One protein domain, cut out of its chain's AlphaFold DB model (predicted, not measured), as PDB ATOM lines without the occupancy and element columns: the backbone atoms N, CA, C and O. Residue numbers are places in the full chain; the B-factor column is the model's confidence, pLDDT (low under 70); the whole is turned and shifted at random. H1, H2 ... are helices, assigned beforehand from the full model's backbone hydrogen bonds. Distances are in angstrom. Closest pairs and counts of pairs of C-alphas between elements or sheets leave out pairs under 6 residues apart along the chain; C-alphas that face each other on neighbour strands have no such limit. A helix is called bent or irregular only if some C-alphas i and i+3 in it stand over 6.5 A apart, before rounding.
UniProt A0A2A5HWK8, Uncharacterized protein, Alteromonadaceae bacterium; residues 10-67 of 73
ATOM      1  N   TYR A  10     293.132 335.632 389.395       78.81
ATOM      2  CA  TYR A  10     291.792 335.680 388.811       78.81
ATOM      3  C   TYR A  10     291.692 334.974 387.454       78.81
ATOM      4  O   TYR A  10     290.625 334.481 387.098       78.81
ATOM      5  N   GLY A  11     292.790 334.890 386.700       83.50
ATOM      6  CA  GLY A  11     292.798 334.270 385.379       83.50
ATOM      7  C   GLY A  11     292.596 332.754 385.430       83.50
ATOM      8  O   GLY A  11     291.815 332.206 384.653       83.50
ATOM      9  N   GLU A  12     293.221 332.085 386.401       84.44
ATOM     10  CA  GLU A  12     293.015 330.652 386.639       84.44
ATOM     11  C   GLU A  12     291.590 330.331 387.109       84.44
ATOM     12  O   GLU A  12     291.012 329.323 386.699       84.44
ATOM     13  N   GLN A  13     291.013 331.181 387.964       87.06
ATOM     14  CA  GLN A  13     289.630 331.024 388.421       87.06
ATOM     15  C   GLN A  13     288.655 331.192 387.257       87.06
ATOM     16  O   GLN A  13     287.786 330.346 387.062       87.06
ATOM     17  N   LEU A  14     288.859 332.215 386.427       86.62
ATOM     18  CA  LEU A  14     288.029 332.460 385.254       86.62
ATOM     19  C   LEU A  14     288.089 331.291 384.259       86.62
ATOM     20  O   LEU A  14     287.057 330.869 383.746       86.62
ATOM     21  N   ALA A  15     289.276 330.724 384.022       87.44
ATOM     22  CA  ALA A  15     289.427 329.560 383.152       87.44
ATOM     23  C   ALA A  15     288.660 328.333 383.676       87.44
ATOM     24  O   ALA A  15     288.038 327.621 382.887       87.44
ATOM     25  N   LYS A  16     288.670 328.096 384.996       90.44
ATOM     26  CA  LYS A  16     287.910 327.001 385.621       90.44
ATOM     27  C   LYS A  16     286.403 327.194 385.493       90.44
ATOM     28  O   LYS A  16     285.713 326.232 385.178       90.44
ATOM     29  N   GLU A  17     285.907 328.409 385.705       89.38
ATOM     30  CA  GLU A  17     284.482 328.727 385.548       89.38
ATOM     31  C   GLU A  17     284.031 328.517 384.097       89.38
ATOM     32  O   GLU A  17     283.043 327.831 383.852       89.38
ATOM     33  N   ILE A  18     284.802 329.005 383.115       90.94
ATOM     34  CA  ILE A  18     284.491 328.826 381.686       90.94
ATOM     35  C   ILE A  18     284.411 327.338 381.311       90.94
ATOM     36  O   ILE A  18     283.529 326.955 380.550       90.94
ATOM     37  N   GLN A  19     285.287 326.489 381.856       90.19
ATOM     38  CA  GLN A  19     285.267 325.040 381.599       90.19
ATOM     39  C   GLN A  19     284.027 324.324 382.153       90.19
ATOM     40  O   GLN A  19     283.731 323.214 381.720       90.19
ATOM     41  N   GLN A  20     283.326 324.919 383.120       93.19
ATOM     42  CA  GLN A  20     282.101 324.357 383.696       93.19
ATOM     43  C   GLN A  20     280.836 324.823 382.968       93.19
ATOM     44  O   GLN A  20     279.757 324.277 383.208       93.19
ATOM     45  N   VAL A  21     280.947 325.817 382.082       91.62
ATOM     46  CA  VAL A  21     279.817 326.328 381.308       91.62
ATOM     47  C   VAL A  21     279.470 325.331 380.198       91.62
ATOM     48  O   VAL A  21     280.350 324.974 379.416       91.62
ATOM     49  N   PRO A  22     278.203 324.894 380.083       94.44
ATOM     50  CA  PRO A  22     277.791 324.027 378.986       94.44
ATOM     51  C   PRO A  22     277.981 324.708 377.626       94.44
ATOM     52  O   PRO A  22     277.700 325.902 377.483       94.44
ATOM     53  N   ASP A  23     278.392 323.935 376.617       91.50
ATOM     54  CA  ASP A  23     278.751 324.434 375.280       91.50
ATOM     55  C   ASP A  23     277.673 325.326 374.642       91.50
ATOM     56  O   ASP A  23     277.982 326.314 373.973       91.50
ATOM     57  N   GLU A  24     276.399 325.024 374.896       94.38
ATOM     58  CA  GLU A  24     275.239 325.777 374.405       94.38
ATOM     59  C   GLU A  24     275.180 327.236 374.898       94.38
ATOM     60  O   GLU A  24     274.583 328.083 374.231       94.38
ATOM     61  N   TYR A  25     275.849 327.563 376.010       94.31
ATOM     62  CA  TYR A  25     275.917 328.918 376.568       94.31
ATOM     63  C   TYR A  25     277.241 329.640 376.277       94.31
ATOM     64  O   TYR A  25     277.336 330.850 376.506       94.31
ATOM     65  N   LEU A  26     278.252 328.957 375.726       90.38
ATOM     66  CA  LEU A  26     279.542 329.575 375.390       90.38
ATOM     67  C   LEU A  26     279.423 330.772 374.426       90.38
ATOM     68  O   LEU A  26     280.117 331.766 374.657       90.38
ATOM     69  N   PRO A  27     278.548 330.770 373.396       93.69
ATOM     70  CA  PRO A  27     278.375 331.941 372.530       93.69
ATOM     71  C   PRO A  27     277.864 333.178 373.282       93.69
ATOM     72  O   PRO A  27     278.310 334.301 373.030       93.69
ATOM     73  N   ALA A  28     276.952 332.978 374.239       93.62
ATOM     74  CA  ALA A  28     276.431 334.058 375.069       93.62
ATOM     75  C   ALA A  28     277.523 334.605 376.001       93.62
ATOM     76  O   ALA A  28     277.716 335.818 376.079       93.62
ATOM     77  N   LEU A  29     278.299 333.718 376.633       93.00
ATOM     78  CA  LEU A  29     279.431 334.107 377.473       93.00
ATOM     79  C   LEU A  29     280.491 334.887 376.685       93.00
ATOM     80  O   LEU A  29     280.971 335.918 377.151       93.00
ATOM     81  N   LEU A  30     280.817 334.440 375.469       91.50
ATOM     82  CA  LEU A  30     281.762 335.131 374.595       91.50
ATOM     83  C   LEU A  30     281.290 336.551 374.265       91.50
ATOM     84  O   LEU A  30     282.096 337.478 374.279       91.50
ATOM     85  N   THR A  31     279.990 336.726 374.017       93.00
ATOM     86  CA  THR A  31     279.390 338.042 373.758       93.00
ATOM     87  C   THR A  31     279.563 338.966 374.964       93.00
ATOM     88  O   THR A  31     280.032 340.089 374.807       93.00
ATOM     89  N   ILE A  32     279.276 338.475 376.174       91.44
ATOM     90  CA  ILE A  32     279.442 339.240 377.420       91.44
ATOM     91  C   ILE A  32     280.898 339.680 377.605       91.44
ATOM     92  O   ILE A  32     281.159 340.852 377.874       91.44
ATOM     93  N   VAL A  33     281.855 338.764 377.427       89.00
ATOM     94  CA  VAL A  33     283.290 339.072 377.543       89.00
ATOM     95  C   VAL A  33     283.718 340.105 376.497       89.00
ATOM     96  O   VAL A  33     284.505 341.000 376.805       89.00
ATOM     97  N   HIS A  34     283.190 340.014 375.274       86.19
ATOM     98  CA  HIS A  34     283.479 340.967 374.206       86.19
ATOM     99  C   HIS A  34     282.979 342.370 374.555       86.19
ATOM    100  O   HIS A  34     283.768 343.310 374.541       86.19
ATOM    101  N   SER A  35     281.708 342.491 374.945       83.81
ATOM    102  CA  SER A  35     281.108 343.766 375.342       83.81
ATOM    103  C   SER A  35     281.796 344.364 376.566       83.81
ATOM    104  O   SER A  35     282.024 345.569 376.624       83.81
ATOM    105  N   PHE A  36     282.189 343.530 377.533       83.94
ATOM    106  CA  PHE A  36     282.968 343.989 378.677       83.94
ATOM    107  C   PHE A  36     284.322 344.550 378.236       83.94
ATOM    108  O   PHE A  36     284.664 345.667 378.619       83.94
ATOM    109  N   ARG A  37     285.062 343.828 377.383       83.75
ATOM    110  CA  ARG A  37     286.344 344.295 376.838       83.75
ATOM    111  C   ARG A  37     286.188 345.623 376.101       83.75
ATOM    112  O   ARG A  37     287.017 346.501 376.292       83.75
ATOM    113  N   GLU A  38     285.153 345.775 375.283       79.81
ATOM    114  CA  GLU A  38     284.861 347.034 374.588       79.81
ATOM    115  C   GLU A  38     284.535 348.168 375.561       79.81
ATOM    116  O   GLU A  38     285.002 349.280 375.365       79.81
ATOM    117  N   SER A  39     283.803 347.888 376.643       77.06
ATOM    118  CA  SER A  39     283.440 348.908 377.636       77.06
ATOM    119  C   SER A  39     284.623 349.426 378.460       77.06
ATOM    120  O   SER A  39     284.603 350.570 378.908       77.06
ATOM    121  N   VAL A  40     285.640 348.586 378.684       80.06
ATOM    122  CA  VAL A  40     286.841 348.950 379.458       80.06
ATOM    123  C   VAL A  40     288.010 349.360 378.571       80.06
ATOM    124  O   VAL A  40     288.953 349.991 379.046       80.06
ATOM    125  N   SER A  41     287.978 348.987 377.292       68.69
ATOM    126  CA  SER A  41     288.935 349.478 376.317       68.69
ATOM    127  C   SER A  41     288.603 350.931 376.018       68.69
ATOM    128  O   SER A  41     287.468 351.268 375.695       68.69
ATOM    129  N   LEU A  42     289.613 351.796 376.083       62.53
ATOM    130  CA  LEU A  42     289.498 353.118 375.478       62.53
ATOM    131  C   LEU A  42     289.104 352.954 373.999       62.53
ATOM    132  O   LEU A  42     289.495 351.940 373.394       62.53
ATOM    133  N   PRO A  43     288.372 353.926 373.417       64.38
ATOM    134  CA  PRO A  43     288.151 353.934 371.982       64.38
ATOM    135  C   PRO A  43     289.507 353.788 371.306       64.38
ATOM    136  O   PRO A  43     290.502 354.386 371.740       64.38
ATOM    137  N   SER A  44     289.567 352.970 370.263       68.12
ATOM    138  CA  SER A  44     290.789 352.843 369.483       68.12
ATOM    139  C   SER A  44     291.271 354.232 369.054       68.12
ATOM    140  O   SER A  44     290.486 355.175 368.914       68.12
ATOM    141  N   ALA A  45     292.578 354.386 368.828       69.12
ATOM    142  CA  ALA A  45     293.113 355.646 368.311       69.12
ATOM    143  C   ALA A  45     292.376 356.084 367.028       69.12
ATOM    144  O   ALA A  45     292.165 357.272 366.815       69.12
ATOM    145  N   THR A  46     291.926 355.114 366.226       71.25
ATOM    146  CA  THR A  46     291.084 355.323 365.046       71.25
ATOM    147  C   THR A  46     289.708 355.883 365.401       71.25
ATOM    148  O   THR A  46     289.338 356.911 364.851       71.25
ATOM    149  N   GLU A  47     288.973 355.283 366.339       76.94
ATOM    150  CA  GLU A  47     287.650 355.783 366.757       76.94
ATOM    151  C   GLU A  47     287.741 357.160 367.423       76.94
ATOM    152  O   GLU A  47     286.931 358.041 367.144       76.94
ATOM    153  N   SER A  48     288.770 357.380 368.248       78.44
ATOM    154  CA  SER A  48     289.043 358.686 368.861       78.44
ATOM    155  C   SER A  48     289.348 359.750 367.801       78.44
ATOM    156  O   SER A  48     288.880 360.883 367.896       78.44
ATOM    157  N   PHE A  49     290.108 359.386 366.765       80.31
ATOM    158  CA  PHE A  49     290.431 360.280 365.656       80.31
ATOM    159  C   PHE A  49     289.210 360.580 364.785       80.31
ATOM    160  O   PHE A  49     288.969 361.737 364.458       80.31
ATOM    161  N   GLU A  50     288.419 359.568 364.425       84.19
ATOM    162  CA  GLU A  50     287.188 359.758 363.653       84.19
ATOM    163  C   GLU A  50     286.189 360.658 364.385       84.19
ATOM    164  O   GLU A  50     285.549 361.502 363.756       84.19
ATOM    165  N   GLN A  51     286.070 360.500 365.705       85.62
ATOM    166  CA  GLN A  51     285.214 361.342 366.530       85.62
ATOM    167  C   GLN A  51     285.728 362.787 366.577       85.62
ATOM    168  O   GLN A  51     284.986 363.700 366.216       85.62
ATOM    169  N   GLY A  52     287.010 362.993 366.903       84.88
ATOM    170  CA  GLY A  52     287.606 364.332 366.913       84.88
ATOM    171  C   GLY A  52     287.559 365.018 365.541       84.88
ATOM    172  O   GLY A  52     287.370 366.229 365.447       84.88
ATOM    173  N   TRP A  53     287.657 364.248 364.453       88.75
ATOM    174  CA  TRP A  53     287.505 364.759 363.092       88.75
ATOM    175  C   TRP A  53     286.082 365.255 362.808       88.75
ATOM    176  O   TRP A  53     285.906 366.317 362.211       88.75
ATOM    177  N   LYS A  54     285.055 364.516 363.247       92.44
ATOM    178  CA  LYS A  54     283.652 364.938 363.112       92.44
ATOM    179  C   LYS A  54     283.361 366.201 363.919       92.44
ATOM    180  O   LYS A  54     282.731 367.107 363.384       92.44
ATOM    181  N   GLU A  55     283.846 366.276 365.155       92.19
ATOM    182  CA  GLU A  55     283.692 367.445 366.035       92.19
ATOM    183  C   GLU A  55     284.358 368.688 365.431       92.19
ATOM    184  O   GLU A  55     283.733 369.744 365.323       92.19
ATOM    185  N   ALA A  56     285.580 368.542 364.904       89.31
ATOM    186  CA  ALA A  56     286.279 369.622 364.209       89.31
ATOM    187  C   ALA A  56     285.515 370.113 362.968       89.31
ATOM    188  O   ALA A  56     285.388 371.319 362.755       89.31
ATOM    189  N   MET A  57     284.970 369.194 362.163       92.81
ATOM    190  CA  MET A  57     284.163 369.535 360.985       92.81
ATOM    191  C   MET A  57     282.817 370.182 361.343       92.81
ATOM    192  O   MET A  57     282.311 370.991 360.567       92.81
ATOM    193  N   ALA A  58     282.241 369.839 362.497       93.19
ATOM    194  CA  ALA A  58     281.015 370.440 363.019       93.19
ATOM    195  C   ALA A  58     281.247 371.810 363.683       93.19
ATOM    196  O   ALA A  58     280.289 372.541 363.925       93.19
ATOM    197  N   GLY A  59     282.507 372.180 363.943       89.19
ATOM    198  CA  GLY A  59     282.865 373.401 364.663       89.19
ATOM    199  C   GLY A  59     282.734 373.284 366.184       89.19
ATOM    200  O   GLY A  59     282.931 374.285 366.874       89.19
ATOM    201  N   ASP A  60     282.467 372.081 366.703       89.06
ATOM    202  CA  ASP A  60     282.413 371.756 368.133       89.06
ATOM    203  C   ASP A  60     283.839 371.685 368.699       89.06
ATOM    204  O   ASP A  60     284.367 370.637 369.061       89.06
ATOM    205  N   THR A  61     284.502 372.838 368.714       88.06
ATOM    206  CA  THR A  61     285.890 373.004 369.147       88.06
ATOM    207  C   THR A  61     285.975 374.048 370.249       88.06
ATOM    208  O   THR A  61     285.190 374.996 370.302       88.06
ATOM    209  N   HIS A  62     286.954 373.888 371.134       85.06
ATOM    210  CA  HIS A  62     287.244 374.877 372.163       85.06
ATOM    211  C   HIS A  62     288.413 375.777 371.733       85.06
ATOM    212  O   HIS A  62     289.371 375.277 371.136       85.06
ATOM    213  N   PRO A  63     288.374 377.088 372.034       87.38
ATOM    214  CA  PRO A  63     289.487 377.987 371.750       87.38
ATOM    215  C   PRO A  63     290.756 377.553 372.486       87.38
ATOM    216  O   PRO A  63     290.699 377.161 373.656       87.38
ATOM    217  N   ILE A  64     291.909 377.660 371.826       86.00
ATOM    218  CA  ILE A  64     293.198 377.212 372.373       86.00
ATOM    219  C   ILE A  64     293.575 377.959 373.658       86.00
ATOM    220  O   ILE A  64     294.237 377.412 374.536       86.00
ATOM    221  N   GLU A  65     293.095 379.191 373.804       87.38
ATOM    222  CA  GLU A  65     293.294 380.042 374.972       87.38
ATOM    223  C   GLU A  65     292.641 379.454 376.228       87.38
ATOM    224  O   GLU A  65     293.079 379.738 377.338       87.38
ATOM    225  N   THR A  66     291.613 378.613 376.060       86.19
ATOM    226  CA  THR A  66     290.888 377.981 377.170       86.19
ATOM    227  C   THR A  66     291.516 376.681 377.656       86.19
ATOM    228  O   THR A  66     291.130 376.179 378.710       86.19
ATOM    229  N   LEU A  67     292.503 376.147 376.930       83.38
ATOM    230  CA  LEU A  67     293.075 374.821 377.175       83.38
ATOM    231  C   LEU A  67     293.770 374.708 378.542       83.38
ATOM    232  O   LEU A  67     293.829 373.626 379.118       83.38
TER     233      LEU A  67
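AT A GLANCE: This is residues 10 to 67 of the 73 residues of an uncharacterized protein of Alteromonadaceae bacterium (UniProt A0A2A5HWK8). Three helices are strung one after another in an open zigzag, with no helix touching another: H1 and H2 make a V, H2 and H3 follow on along the length, and a tail, residues 59 to 67, turns away from the end of H3. The outline is a rod, with the C-alphas spanning 57 by 23 by 13 A. The printed part has 58 residues, in the order H1, H2, H3, with no named strand; the class is all helix. The whole is extended, with a radius of gyration of the C-alphas of 19.7 A.

HOW THE PARTS SIT: H1, residues 10 to 20, and H2, residues 23 to 40, are joined by a tight link of 2 residues. They are near each other, with 5 pairs of C-alphas within 10 A, and only just short of touching, the closest at 8.0 A. A tight link of 4 residues joins H2 to H3, residues 45 to 58, and these two helices are apart. H1 and H3 are apart. Residues 10 to 17 of H1, 31 to 42, of which 31 to 40 belong to H2, and 62 to 67 are among those that stand free. Every O i to N i+4 pair is within hydrogen-bond range in H1 and H3; in H2 it is 12 of 14.

IN THESE COORDINATES: H1 begins at C-alpha 10, (291.792, 335.680, 388.811), and is 15.8 A long from first to last C-alpha. H2 is 26.2 A long and irregular: C-alphas 24 and 27 are 7.2 A apart. H3, 19.8 A long, ends at C-alpha 58, (281.015, 370.440, 363.019).

THE WHOLE: The C-alphas farthest apart, those of Pro 22 and Glu 65, are 58.3 A apart. The printed part has no cut and no long link between helices. Its mean pLDDT is 85.6, with residues 41 to 45 under 70.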